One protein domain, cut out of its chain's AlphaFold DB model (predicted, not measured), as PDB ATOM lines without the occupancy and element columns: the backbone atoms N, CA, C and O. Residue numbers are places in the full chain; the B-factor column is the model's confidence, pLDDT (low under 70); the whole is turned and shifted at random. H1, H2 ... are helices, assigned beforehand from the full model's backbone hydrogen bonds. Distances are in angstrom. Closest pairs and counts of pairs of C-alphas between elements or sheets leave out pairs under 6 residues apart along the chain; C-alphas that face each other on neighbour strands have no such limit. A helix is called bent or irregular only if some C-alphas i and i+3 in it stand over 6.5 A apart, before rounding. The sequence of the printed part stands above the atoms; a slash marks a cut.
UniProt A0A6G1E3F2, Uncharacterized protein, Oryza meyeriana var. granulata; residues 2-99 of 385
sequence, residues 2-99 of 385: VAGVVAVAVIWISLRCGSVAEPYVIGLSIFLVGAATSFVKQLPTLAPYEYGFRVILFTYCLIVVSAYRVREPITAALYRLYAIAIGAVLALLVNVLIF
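Overview. This is residues 2 to 99 of the 385 residues of an uncharacterized protein of Oryza meyeriana var. granulata (UniProt A0A6G1E3F2). Four helices form a flat up-and-down bundle, each running against the one before, with H1 packed on H2, H3 and H4; residues 86 to 99 stick out. The printed part has 98 residues, class all helix, only just loose, close to compact; radius of gyration of the C-alphas 15.4 A, spans 50 by 33 by 15 A.

Along the chain. Find C-alpha 2 at (-3.538, 12.843, -12.664); H1 runs to residue 16, 21.5 A. H2 is residues 22 to 40, 27.1 A; irregular H3, residues 44 to 68, 35.3 A, has C-alphas 45 and 48 7.8 A apart; H4, residues 73 to 97, is 35.8 A long and ends with C-alpha 97 at (-10.692, 37.639, -12.718).

Arrangement. Look at H1: its closest C-alphas to H3 are Ala 3 and Tyr 60, 5.3 A, and to H4 Gly 4 and Leu 81, 6.5 A. H2 and H3 are a hairpin at a shallow tilt of 10 degrees, closest C-alphas Thr 37 and Phe 53, 6.4 A. H2 and H4 are apart. Every O i to N i+4 pair is within hydrogen-bond range in H1, H2 and H4; 16 of 21 in H3.

Size, cuts and confidence. The printed part has no cut; its links are tight. Mean pLDDT is 76.7; residues 44 to 48 and 70 to 74 are among those under 70.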
ATOM      1  N   VAL A   2      -3.625  14.321 -12.535       71.44
ATOM      2  CA  VAL A   2      -3.538  12.843 -12.664       71.44
ATOM      3  C   VAL A   2      -2.233  12.368 -13.326       71.44
ATOM      4  O   VAL A   2      -1.541  11.533 -12.757       71.44
ATOM      5  N   ALA A   3      -1.821  12.964 -14.454       76.44
ATOM      6  CA  ALA A   3      -0.539  12.637 -15.103       76.44
ATOM      7  C   ALA A   3       0.690  12.840 -14.202       76.44
ATOM      8  O   ALA A   3       1.638  12.070 -14.289       76.44
ATOM      9  N   GLY A   4       0.675  13.851 -13.329       72.62
ATOM     10  CA  GLY A   4       1.769  14.101 -12.391       72.62
ATOM     11  C   GLY A   4       1.861  13.021 -11.316       72.62
ATOM     12  O   GLY A   4       2.949  12.536 -11.032       72.62
ATOM     13  N   VAL A   5       0.718  12.587 -10.776       79.25
ATOM     14  CA  VAL A   5       0.653  11.496  -9.787       79.25
ATOM     15  C   VAL A   5       1.104  10.172 -10.405       79.25
ATOM     16  O   VAL A   5       1.927   9.476  -9.817       79.25
ATOM     17  N   VAL A   6       0.628   9.854 -11.614       82.31
ATOM     18  CA  VAL A   6       1.042   8.647 -12.348       82.31
ATOM     19  C   VAL A   6       2.540   8.690 -12.663       82.31
ATOM     20  O   VAL A   6       3.226   7.695 -12.457       82.31
ATOM     21  N   ALA A   7       3.077   9.841 -13.080       80.12
ATOM     22  CA  ALA A   7       4.511  10.007 -13.319       80.12
ATOM     23  C   ALA A   7       5.341   9.762 -12.051       80.12
ATOM     24  O   ALA A   7       6.307   9.007 -12.095       80.12
ATOM     25  N   VAL A   8       4.947  10.337 -10.909       79.88
ATOM     26  CA  VAL A   8       5.643  10.130  -9.627       79.88
ATOM     27  C   VAL A   8       5.565   8.667  -9.180       79.88
ATOM     28  O   VAL A   8       6.568   8.124  -8.723       79.88
ATOM     29  N   ALA A   9       4.418   8.005  -9.357       82.00
ATOM     30  CA  ALA A   9       4.264   6.585  -9.041       82.00
ATOM     31  C   ALA A   9       5.180   5.703  -9.906       82.00
ATOM     32  O   ALA A   9       5.853   4.817  -9.383       82.00
ATOM     33  N   VAL A  10       5.261   5.975 -11.211       84.81
ATOM     34  CA  VAL A  10       6.144   5.250 -12.136       84.81
ATOM     35  C   VAL A  10       7.616   5.474 -11.795       84.81
ATOM     36  O   VAL A  10       8.372   4.509 -11.768       84.81
ATOM     37  N   ILE A  11       8.014   6.710 -11.470       80.62
ATOM     38  CA  ILE A  11       9.379   7.033 -11.019       80.62
ATOM     39  C   ILE A  11       9.702   6.290  -9.713       80.62
ATOM     40  O   ILE A  11      10.787   5.745  -9.541       80.62
ATOM     41  N   TRP A  12       8.756   6.218  -8.779       81.62
ATOM     42  CA  TRP A  12       8.954   5.494  -7.524       81.62
ATOM     43  C   TRP A  12       9.105   3.980  -7.733       81.62
ATOM     44  O   TRP A  12       9.935   3.342  -7.085       81.62
ATOM     45  N   ILE A  13       8.339   3.407  -8.667       83.38
ATOM     46  CA  ILE A  13       8.441   1.994  -9.057       83.38
ATOM     47  C   ILE A  13       9.764   1.724  -9.787       83.38
ATOM     48  O   ILE A  13      10.429   0.735  -9.479       83.38
ATOM     49  N   SER A  14      10.190   2.601 -10.703       81.38
ATOM     50  CA  SER A  14      11.434   2.421 -11.462       81.38
ATOM     51  C   SER A  14      12.663   2.426 -10.550       81.38
ATOM     52  O   SER A  14      13.551   1.595 -10.724       81.38
ATOM     53  N   LEU A  15      12.663   3.269  -9.511       76.62
ATOM     54  CA  LEU A  15      13.721   3.307  -8.496       76.62
ATOM     55  C   LEU A  15      13.809   2.020  -7.664       76.62
ATOM     56  O   LEU A  15      14.897   1.647  -7.229       76.62
ATOM     57  N   ARG A  16      12.691   1.306  -7.462       80.88
ATOM     58  CA  ARG A  16      12.686   0.006  -6.767       80.88
ATOM     59  C   ARG A  16      13.193  -1.150  -7.631       80.88
ATOM     60  O   ARG A  16      13.634  -2.152  -7.078       80.88
ATOM     61  N   CYS A  17      13.134  -1.031  -8.958       80.38
ATOM     62  CA  CYS A  17      13.566  -2.077  -9.892       80.38
ATOM     63  C   CYS A  17      15.082  -2.091 -10.163       80.38
ATOM     64  O   CYS A  17      15.575  -3.028 -10.790       80.38
ATOM     65  N   GLY A  18      15.829  -1.097  -9.673       75.06
ATOM     66  CA  GLY A  18      17.279  -0.997  -9.849       75.06
ATOM     67  C   GLY A  18      17.702  -0.335 -11.169       75.06
ATOM     68  O   GLY A  18      16.937  -0.259 -12.129       75.06
ATOM     69  N   SER A  19      18.954   0.133 -11.223       74.44
ATOM     70  CA  SER A  19      19.464   1.027 -12.281       74.44
ATOM     71  C   SER A  19      19.469   0.429 -13.694       74.44
ATOM     72  O   SER A  19      19.411   1.166 -14.676       74.44
ATOM     73  N   VAL A  20      19.529  -0.902 -13.814       80.25
ATOM     74  CA  VAL A  20      19.513  -1.606 -15.109       80.25
ATOM     75  C   VAL A  20      18.098  -1.694 -15.690       80.25
ATOM     76  O   VAL A  20      17.925  -1.580 -16.900       80.25
ATOM     77  N   ALA A  21      17.079  -1.872 -14.844       81.00
ATOM     78  CA  ALA A  21      15.683  -2.010 -15.268       81.00
ATOM     79  C   ALA A  21      14.950  -0.658 -15.370       81.00
ATOM     80  O   ALA A  21      13.952  -0.546 -16.081       81.00
ATOM     81  N   GLU A  22      15.461   0.375 -14.701       76.75
ATOM     82  CA  GLU A  22      14.909   1.731 -14.674       76.75
ATOM     83  C   GLU A  22      14.550   2.318 -16.062       76.75
ATOM     84  O   GLU A  22      13.392   2.715 -16.241       76.75
ATOM     85  N   PRO A  23      15.439   2.339 -17.082       80.81
ATOM     86  CA  PRO A  23      15.102   2.909 -18.392       80.81
ATOM     87  C   PRO A  23      14.030   2.106 -19.144       80.81
ATOM     88  O   PRO A  23      13.223   2.686 -19.873       80.81
ATOM     89  N   TYR A  24      13.972   0.786 -18.942       84.69
ATOM     90  CA  TYR A  24      12.967  -0.075 -19.571       84.69
ATOM     91  C   TYR A  24      11.577   0.144 -18.972       84.69
ATOM     92  O   TYR A  24      10.598   0.244 -19.713       84.69
ATOM     93  N   VAL A  25      11.488   0.285 -17.645       84.56
ATOM     94  CA  VAL A  25      10.232   0.592 -16.940       84.56
ATOM     95  C   VAL A  25       9.693   1.958 -17.373       84.56
ATOM     96  O   VAL A  25       8.504   2.096 -17.665       84.56
ATOM     97  N   ILE A  26      10.573   2.955 -17.497       83.44
ATOM     98  CA  ILE A  26      10.212   4.290 -17.985       83.44
ATOM     99  C   ILE A  26       9.710   4.232 -19.435       83.44
ATOM    100  O   ILE A  26       8.628   4.749 -19.721       83.44
ATOM    101  N   GLY A  27      10.430   3.562 -20.339       84.38
ATOM    102  CA  GLY A  27      10.016   3.421 -21.740       84.38
ATOM    103  C   GLY A  27       8.667   2.713 -21.901       84.38
ATOM    104  O   GLY A  27       7.788   3.206 -22.611       84.38
ATOM    105  N   LEU A  28       8.461   1.609 -21.175       87.94
ATOM    106  CA  LEU A  28       7.200   0.862 -21.179       87.94
ATOM    107  C   LEU A  28       6.030   1.716 -20.670       87.94
ATOM    108  O   LEU A  28       4.936   1.671 -21.228       87.94
ATOM    109  N   SER A  29       6.263   2.533 -19.643       87.75
ATOM    110  CA  SER A  29       5.231   3.411 -19.090       87.75
ATOM    111  C   SER A  29       4.777   4.497 -20.078       87.75
ATOM    112  O   SER A  29       3.582   4.761 -20.191       87.75
ATOM    113  N   ILE A  30       5.709   5.090 -20.838       87.56
ATOM    114  CA  ILE A  30       5.399   6.090 -21.871       87.56
ATOM    115  C   ILE A  30       4.579   5.442 -22.985       87.56
ATOM    116  O   ILE A  30       3.580   6.014 -23.421       87.56
ATOM    117  N   PHE A  31       4.956   4.230 -23.398       88.69
ATOM    118  CA  PHE A  31       4.207   3.465 -24.387       88.69
ATOM    119  C   PHE A  31       2.782   3.147 -23.914       88.69
ATOM    120  O   PHE A  31       1.831   3.399 -24.648       88.69
ATOM    121  N   LEU A  32       2.607   2.666 -22.677       87.69
ATOM    122  CA  LEU A  32       1.289   2.332 -22.124       87.69
ATOM    123  C   LEU A  32       0.378   3.558 -21.992       87.69
ATOM    124  O   LEU A  32      -0.784   3.505 -22.392       87.69
ATOM    125  N   VAL A  33       0.894   4.678 -21.477       85.06
ATOM    126  CA  VAL A  33       0.124   5.928 -21.359       85.06
ATOM    127  C   VAL A  33      -0.191   6.513 -22.745       85.06
ATOM    128  O   VAL A  33      -1.303   6.993 -22.979       85.06
ATOM    129  N   GLY A  34       0.742   6.428 -23.697       82.62
ATOM    130  CA  GLY A  34       0.531   6.833 -25.092       82.62
ATOM    131  C   GLY A  34      -0.514   5.977 -25.818       82.62
ATOM    132  O   GLY A  34      -1.385   6.507 -26.512       82.62
ATOM    133  N   ALA A  35      -0.487   4.661 -25.611       85.75
ATOM    134  CA  ALA A  35      -1.480   3.739 -26.151       85.75
ATOM    135  C   ALA A  35      -2.859   4.004 -25.536       85.75
ATOM    136  O   ALA A  35      -3.826   4.200 -26.266       85.75
ATOM    137  N   ALA A  36      -2.943   4.109 -24.206       82.88
ATOM    138  CA  ALA A  36      -4.189   4.399 -23.504       82.88
ATOM    139  C   ALA A  36      -4.816   5.722 -23.973       82.88
ATOM    140  O   ALA A  36      -5.995   5.756 -24.311       82.88
ATOM    141  N   THR A  37      -4.032   6.799 -24.081       81.00
ATOM    142  CA  THR A  37      -4.534   8.085 -24.601       81.00
ATOM    143  C   THR A  37      -4.977   8.004 -26.065       81.00
ATOM    144  O   THR A  37      -5.925   8.690 -26.442       81.00
ATOM    145  N   SER A  38      -4.357   7.149 -26.883       81.75
ATOM    146  CA  SER A  38      -4.761   6.925 -28.279       81.75
ATOM    147  C   SER A  38      -6.060   6.122 -28.398       81.75
ATOM    148  O   SER A  38      -6.905   6.467 -29.218       81.75
ATOM    149  N   PHE A  39      -6.266   5.114 -27.546       82.38
ATOM    150  CA  PHE A  39      -7.531   4.374 -27.478       82.38
ATOM    151  C   PHE A  39      -8.676   5.240 -26.950       82.38
ATOM    152  O   PHE A  39      -9.780   5.204 -27.482       82.38
ATOM    153  N   VAL A  40      -8.410   6.079 -25.946       80.38
ATOM    154  CA  VAL A  40      -9.417   6.984 -25.373       80.38
ATOM    155  C   VAL A  40      -9.913   8.014 -26.399       80.38
ATOM    156  O   VAL A  40     -11.089   8.369 -26.373       80.38
ATOM    157  N   LYS A  41      -9.073   8.440 -27.355       72.50
ATOM    158  CA  LYS A  41      -9.486   9.322 -28.466       72.50
ATOM    159  C   LYS A  41     -10.505   8.696 -29.417       72.50
ATOM    160  O   LYS A  41     -11.225   9.423 -30.085       72.50
ATOM    161  N   GLN A  42     -10.570   7.370 -29.496       79.12
ATOM    162  CA  GLN A  42     -11.519   6.681 -30.375       79.12
ATOM    163  C   GLN A  42     -12.943   6.671 -29.795       79.12
ATOM    164  O   GLN A  42     -13.877   6.255 -30.477       79.12
ATOM    165  N   LEU A  43     -13.128   7.136 -28.552       77.50
ATOM    166  CA  LEU A  43     -14.436   7.238 -27.917       77.50
ATOM    167  C   LEU A  43     -15.110   8.571 -28.302       77.50
ATOM    168  O   LEU A  43     -14.632   9.632 -27.890       77.50
ATOM    169  N   PRO A  44     -16.249   8.550 -29.025       65.81
ATOM    170  CA  PRO A  44     -16.923   9.766 -29.497       65.81
ATOM    171  C   PRO A  44     -17.407  10.669 -28.351       65.81
ATOM    172  O   PRO A  44     -17.534  11.878 -28.516       65.81
ATOM    173  N   THR A  45     -17.606  10.108 -27.159       69.19
ATOM    174  CA  THR A  45     -17.979  10.838 -25.939       69.19
ATOM    175  C   THR A  45     -16.860  11.721 -25.379       69.19
ATOM    176  O   THR A  45     -17.130  12.596 -24.558       69.19
ATOM    177  N   LEU A  46     -15.608  11.516 -25.807       66.38
ATOM    178  CA  LEU A  46     -14.425  12.209 -25.286       66.38
ATOM    179  C   LEU A  46     -13.736  13.122 -26.313       66.38
ATOM    180  O   LEU A  46     -12.734  13.759 -25.981       66.38
ATOM    181  N   ALA A  47     -14.311  13.263 -27.512       65.06
ATOM    182  CA  ALA A  47     -13.875  14.196 -28.553       65.06
ATOM    183  C   ALA A  47     -13.648  15.654 -28.074       65.06
ATOM    184  O   ALA A  47     -12.618  16.233 -28.425       65.06
ATOM    185  N   PRO A  48     -14.494  16.264 -27.211       68.94
ATOM    186  CA  PRO A  48     -14.236  17.630 -26.738       68.94
ATOM    187  C   PRO A  48     -12.982  17.764 -25.849       68.94
ATOM    188  O   PRO A  48     -12.497  18.871 -25.629       68.94
ATOM    189  N   TYR A  49     -12.411  16.656 -25.359       71.56
ATOM    190  CA  TYR A  49     -11.250  16.649 -24.460       71.56
ATOM    191  C   TYR A  49      -9.919  16.332 -25.162       71.56
ATOM    192  O   TYR A  49      -8.890  16.176 -24.497       71.56
ATOM    193  N   GLU A  50      -9.885  16.266 -26.497       73.00
ATOM    194  CA  GLU A  50      -8.681  15.926 -27.276       73.00
ATOM    195  C   GLU A  50      -7.447  16.773 -26.944       73.00
ATOM    196  O   GLU A  50      -6.311  16.281 -26.942       73.00
ATOM    197  N   TYR A  51      -7.654  18.062 -26.679       72.25
ATOM    198  CA  TYR A  51      -6.583  18.963 -26.269       72.25
ATOM    199  C   TYR A  51      -6.063  18.607 -24.868       72.25
ATOM    200  O   TYR A  51      -4.853  18.523 -24.655       72.25
ATOM    201  N   GLY A  52      -6.967  18.278 -23.941       78.19
ATOM    202  CA  GLY A  52      -6.631  17.829 -22.591       78.19
ATOM    203  C   GLY A  52      -5.758  16.574 -22.591       78.19
ATOM    204  O   GLY A  52      -4.739  16.540 -21.902       78.19
ATOM    205  N   PHE A  53      -6.072  15.577 -23.423       78.56
ATOM    206  CA  PHE A  53      -5.251  14.363 -23.536       78.56
ATOM    207  C   PHE A  53      -3.843  14.640 -24.075       78.56
ATOM    208  O   PHE A  53      -2.875  14.057 -23.582       78.56
ATOM    209  N   ARG A  54      -3.700  15.563 -25.039       76.44
ATOM    210  CA  ARG A  54      -2.384  16.000 -25.539       76.44
ATOM    211  C   ARG A  54      -1.565  16.669 -24.439       76.44
ATOM    212  O   ARG A  54      -0.404  16.315 -24.249       76.44
ATOM    213  N   VAL A  55      -2.177  17.571 -23.673       79.25
ATOM    214  CA  VAL A  55      -1.520  18.251 -22.546       79.25
ATOM    215  C   VAL A  55      -1.113  17.253 -21.454       79.25
ATOM    216  O   VAL A  55       0.004  17.328 -20.946       79.25
ATOM    217  N   ILE A  56      -1.968  16.280 -21.126       79.75
ATOM    218  CA  ILE A  56      -1.687  15.212 -20.150       79.75
ATOM    219  C   ILE A  56      -0.480  14.372 -20.584       79.75
ATOM    220  O   ILE A  56       0.429  14.163 -19.780       79.75
ATOM    221  N   LEU A  57      -0.442  13.936 -21.848       80.94
ATOM    222  CA  LEU A  57       0.656  13.139 -22.396       80.94
ATOM    223  C   LEU A  57       1.976  13.925 -22.414       80.94
ATOM    224  O   LEU A  57       2.989  13.427 -21.926       80.94
ATOM    225  N   PHE A  58       1.967  15.171 -22.901       78.06
ATOM    226  CA  PHE A  58       3.157  16.031 -22.894       78.06
ATOM    227  C   PHE A  58       3.672  16.285 -21.474       78.06
ATOM    228  O   PHE A  58       4.870  16.166 -21.225       78.06
ATOM    229  N   THR A  59       2.776  16.572 -20.527       80.88
ATOM    230  CA  THR A  59       3.143  16.811 -19.124       80.88
ATOM    231  C   THR A  59       3.760  15.560 -18.492       80.88
ATOM    232  O   THR A  59       4.782  15.659 -17.817       80.88
ATOM    233  N   TYR A  60       3.186  14.379 -18.745       81.69
ATOM    234  CA  TYR A  60       3.727  13.099 -18.282       81.69
ATOM    235  C   TYR A  60       5.142  12.854 -18.825       81.69
ATOM    236  O   TYR A  60       6.071  12.616 -18.052       81.69
ATOM    237  N   CYS A  61       5.331  12.998 -20.141       76.50
ATOM    238  CA  CYS A  61       6.629  12.811 -20.784       76.50
ATOM    239  C   CYS A  61       7.685  13.794 -20.253       76.50
ATOM    240  O   CYS A  61       8.801  13.378 -19.951       76.50
ATOM    241  N   LEU A  62       7.344  15.076 -20.079       73.25
ATOM    242  CA  LEU A  62       8.274  16.085 -19.554       73.25
ATOM    243  C   LEU A  62       8.701  15.797 -18.106       73.25
ATOM    244  O   LEU A  62       9.874  15.974 -17.766       73.25
ATOM    245  N   ILE A  63       7.781  15.328 -17.257       77.06
ATOM    246  CA  ILE A  63       8.095  14.971 -15.865       77.06
ATOM    247  C   ILE A  63       9.010  13.742 -15.827       77.06
ATOM    248  O   ILE A  63      10.077  13.808 -15.219       77.06
ATOM    249  N   VAL A  64       8.638  12.659 -16.516       77.00
ATOM    250  CA  VAL A  64       9.367  11.380 -16.490       77.00
ATOM    251  C   VAL A  64      10.755  11.493 -17.132       77.00
ATOM    252  O   VAL A  64      11.744  11.066 -16.536       77.00
ATOM    253  N   VAL A  65      10.868  12.135 -18.300       74.94
ATOM    254  CA  VAL A  65      12.162  12.336 -18.985       74.94
ATOM    255  C   VAL A  65      13.087  13.230 -18.164       74.94
ATOM    256  O   VAL A  65      14.299  13.019 -18.148       74.94
ATOM    257  N   SER A  66      12.543  14.233 -17.470       69.62
ATOM    258  CA  SER A  66      13.386  15.120 -16.677       69.62
ATOM    259  C   SER A  66      13.772  14.562 -15.309       69.62
ATOM    260  O   SER A  66      14.857  14.882 -14.833       69.62
ATOM    261  N   ALA A  67      12.955  13.677 -14.729       69.38
ATOM    262  CA  ALA A  67      13.324  12.903 -13.549       69.38
ATOM    263  C   ALA A  67      14.463  11.921 -13.862       69.38
ATOM    264  O   ALA A  67      15.417  11.851 -13.099       69.38
ATOM    265  N   TYR A  68      14.429  11.257 -15.024       71.44
ATOM    266  CA  TYR A  68      15.495  10.343 -15.457       71.44
ATOM    267  C   TYR A  68      16.868  11.024 -15.614       71.44
ATOM    268  O   TYR A  68      17.907  10.403 -15.410       71.44
ATOM    269  N   ARG A  69      16.901  12.318 -15.966       71.12
ATOM    270  CA  ARG A  69      18.160  13.066 -16.144       71.12
ATOM    271  C   ARG A  69      18.784  13.576 -14.840       71.12
ATOM    272  O   ARG A  69      19.914  14.057 -14.882       71.12
ATOM    273  N   VAL A  70      18.078  13.528 -13.708       67.50
ATOM    274  CA  VAL A  70      18.513  14.159 -12.451       67.50
ATOM    275  C   VAL A  70      18.711  13.102 -11.364       67.50
ATOM    276  O   VAL A  70      17.863  12.248 -11.149       67.50
ATOM    277  N   ARG A  71      19.836  13.188 -10.644       58.72
ATOM    278  CA  ARG A  71      20.268  12.212  -9.623       58.72
ATOM    279  C   ARG A  71      19.361  12.147  -8.380       58.72
ATOM    280  O   ARG A  71      19.378  11.142  -7.681       58.72
ATOM    281  N   GLU A  72      18.564  13.192  -8.130       66.81
ATOM    282  CA  GLU A  72      17.511  13.257  -7.100       66.81
ATOM    283  C   GLU A  72      16.117  13.395  -7.753       66.81
ATOM    284  O   GLU A  72      15.545  14.489  -7.826       66.81
ATOM    285  N   PRO A  73      15.566  12.293  -8.282       67.88
ATOM    286  CA  PRO A  73      14.451  12.337  -9.229       67.88
ATOM    287  C   PRO A  73      13.116  12.770  -8.606       67.88
ATOM    288  O   PRO A  73      12.316  13.424  -9.272       67.88
ATOM    289  N   ILE A  74      12.865  12.455  -7.330       67.12
ATOM    290  CA  ILE A  74      11.560  12.692  -6.684       67.12
ATOM    291  C   ILE A  74      11.362  14.177  -6.353       67.12
ATOM    292  O   ILE A  74      10.355  14.772  -6.737       67.12
ATOM    293  N   THR A  75      12.330  14.804  -5.683       71.81
ATOM    294  CA  THR A  75      12.234  16.209  -5.261       71.81
ATOM    295  C   THR A  75      12.215  17.148  -6.470       71.81
ATOM    296  O   THR A  75      11.404  18.072  -6.535       71.81
ATOM    297  N   ALA A  76      13.046  16.869  -7.480       70.81
ATOM    298  CA  ALA A  76      13.085  17.640  -8.718       70.81
ATOM    299  C   ALA A  76      11.781  17.523  -9.532       70.81
ATOM    300  O   ALA A  76      11.324  18.518 -10.101       70.81
ATOM    301  N   ALA A  77      11.160  16.338  -9.570       66.69
ATOM    302  CA  ALA A  77       9.865  16.140 -10.219       66.69
ATOM    303  C   ALA A  77       8.736  16.893  -9.493       66.69
ATOM    304  O   ALA A  77       7.898  17.513 -10.151       66.69
ATOM    305  N   LEU A  78       8.741  16.905  -8.154       69.62
ATOM    306  CA  LEU A  78       7.747  17.622  -7.349       69.62
ATOM    307  C   LEU A  78       7.813  19.139  -7.555       69.62
ATOM    308  O   LEU A  78       6.778  19.750  -7.809       69.62
ATOM    309  N   TYR A  79       9.001  19.752  -7.530       76.25
ATOM    310  CA  TYR A  79       9.130  21.197  -7.777       76.25
ATOM    311  C   TYR A  79       8.616  21.608  -9.163       76.25
ATOM    312  O   TYR A  79       7.944  22.629  -9.297       76.25
ATOM    313  N   ARG A  80       8.865  20.790 -10.193       76.62
ATOM    314  CA  ARG A  80       8.346  21.030 -11.551       76.62
ATOM    315  C   ARG A  80       6.828  20.874 -11.614       76.62
ATOM    316  O   ARG A  80       6.164  21.689 -12.246       76.62
ATOM    317  N   LEU A  81       6.276  19.869 -10.931       73.00
ATOM    318  CA  LEU A  81       4.831  19.671 -10.833       73.00
ATOM    319  C   LEU A  81       4.148  20.851 -10.125       73.00
ATOM    320  O   LEU A  81       3.122  21.323 -10.611       73.00
ATOM    321  N   TYR A  82       4.727  21.361  -9.032       75.00
ATOM    322  CA  TYR A  82       4.227  22.550  -8.337       75.00
ATOM    323  C   TYR A  82       4.313  23.804  -9.204       75.00
ATOM    324  O   TYR A  82       3.338  24.543  -9.269       75.00
ATOM    325  N   ALA A  83       5.419  24.024  -9.920       75.69
ATOM    326  CA  ALA A  83       5.550  25.167 -10.822       75.69
ATOM    327  C   ALA A  83       4.496  25.143 -11.946       75.69
ATOM    328  O   ALA A  83       3.862  26.160 -12.217       75.69
ATOM    329  N   ILE A  84       4.246  23.972 -12.550       78.81
ATOM    330  CA  ILE A  84       3.193  23.797 -13.566       78.81
ATOM    331  C   ILE A  84       1.805  24.012 -12.953       78.81
ATOM    332  O   ILE A  84       0.965  24.676 -13.554       78.81
ATOM    333  N   ALA A  85       1.553  23.473 -11.756       76.50
ATOM    334  CA  ALA A  85       0.276  23.630 -11.069       76.50
ATOM    335  C   ALA A  85      -0.002  25.094 -10.702       76.50
ATOM    336  O   ALA A  85      -1.088  25.588 -10.980       76.50
ATOM    337  N   ILE A  86       0.981  25.798 -10.139       78.44
ATOM    338  CA  ILE A  86       0.885  27.220  -9.796       78.44
ATOM    339  C   ILE A  86       0.701  28.053 -11.065       78.44
ATOM    340  O   ILE A  86      -0.172  28.911 -11.093       78.44
ATOM    341  N   GLY A  87       1.449  27.766 -12.137       75.56
ATOM    342  CA  GLY A  87       1.272  28.427 -13.430       75.56
ATOM    343  C   GLY A  87      -0.132  28.225 -14.009       75.56
ATOM    344  O   GLY A  87      -0.749  29.187 -14.453       75.56
ATOM    345  N   ALA A  88      -0.673  27.006 -13.938       76.38
ATOM    346  CA  ALA A  88      -2.037  26.711 -14.372       76.38
ATOM    347  C   ALA A  88      -3.091  27.423 -13.508       76.38
ATOM    348  O   ALA A  88      -4.033  27.992 -14.048       76.38
ATOM    349  N   VAL A  89      -2.925  27.434 -12.181       78.25
ATOM    350  CA  VAL A  89      -3.832  28.131 -11.255       78.25
ATOM    351  C   VAL A  89      -3.781  29.640 -11.469       78.25
ATOM    352  O   VAL A  89      -4.832  30.261 -11.546       78.25
ATOM    353  N   LEU A  90      -2.593  30.231 -11.619       81.94
ATOM    354  CA  LEU A  90      -2.437  31.658 -11.907       81.94
ATOM    355  C   LEU A  90      -3.026  32.020 -13.271       81.94
ATOM    356  O   LEU A  90      -3.723  33.022 -13.371       81.94
ATOM    357  N   ALA A  91      -2.809  31.200 -14.302       71.88
ATOM    358  CA  ALA A  91      -3.418  31.411 -15.611       71.88
ATOM    359  C   ALA A  91      -4.950  31.333 -15.539       71.88
ATOM    360  O   ALA A  91      -5.629  32.182 -16.110       71.88
ATOM    361  N   LEU A  92      -5.509  30.361 -14.812       77.00
ATOM    362  CA  LEU A  92      -6.952  30.279 -14.572       77.00
ATOM    363  C   LEU A  92      -7.459  31.508 -13.809       77.00
ATOM    364  O   LEU A  92      -8.441  32.113 -14.222       77.00
ATOM    365  N   LEU A  93      -6.767  31.912 -12.743       77.00
ATOM    366  CA  LEU A  93      -7.129  33.070 -11.927       77.00
ATOM    367  C   LEU A  93      -7.143  34.359 -12.761       77.00
ATOM    368  O   LEU A  93      -8.096  35.125 -12.692       77.00
ATOM    369  N   VAL A  94      -6.115  34.574 -13.586       74.94
ATOM    370  CA  VAL A  94      -6.018  35.721 -14.501       74.94
ATOM    371  C   VAL A  94      -7.157  35.709 -15.522       74.94
ATOM    372  O   VAL A  94      -7.826  36.726 -15.688       74.94
ATOM    373  N   ASN A  95      -7.426  34.568 -16.166       67.06
ATOM    374  CA  ASN A  95      -8.497  34.459 -17.163       67.06
ATOM    375  C   ASN A  95      -9.903  34.607 -16.554       67.06
ATOM    376  O   ASN A  95     -10.799  35.100 -17.224       67.06
ATOM    377  N   VAL A  96     -10.107  34.219 -15.292       71.56
ATOM    378  CA  VAL A  96     -11.409  34.351 -14.614       71.56
ATOM    379  C   VAL A  96     -11.607  35.744 -14.004       71.56
ATOM    380  O   VAL A  96     -12.724  36.251 -14.018       71.56
ATOM    381  N   LEU A  97     -10.559  36.377 -13.462       73.81
ATOM    382  CA  LEU A  97     -10.692  37.639 -12.718       73.81
ATOM    383  C   LEU A  97     -10.407  38.899 -13.546       73.81
ATOM    384  O   LEU A  97     -10.978  39.941 -13.240       73.81
ATOM    385  N   ILE A  98      -9.520  38.840 -14.549       74.19
ATOM    386  CA  ILE A  98      -9.077  40.034 -15.294       74.19
ATOM    387  C   ILE A  98      -9.868  40.203 -16.599       74.19
ATOM    388  O   ILE A  98     -10.326  41.306 -16.885       74.19
ATOM    389  N   PHE A  99     -10.075  39.124 -17.363       66.25
ATOM    390  CA  PHE A  99     -10.855  39.141 -18.612       66.25
ATOM    391  C   PHE A  99     -11.754  37.904 -18.738       66.25
ATOM    392  O   PHE A  99     -11.471  37.018 -19.548       66.25
TER     393      PHE A  99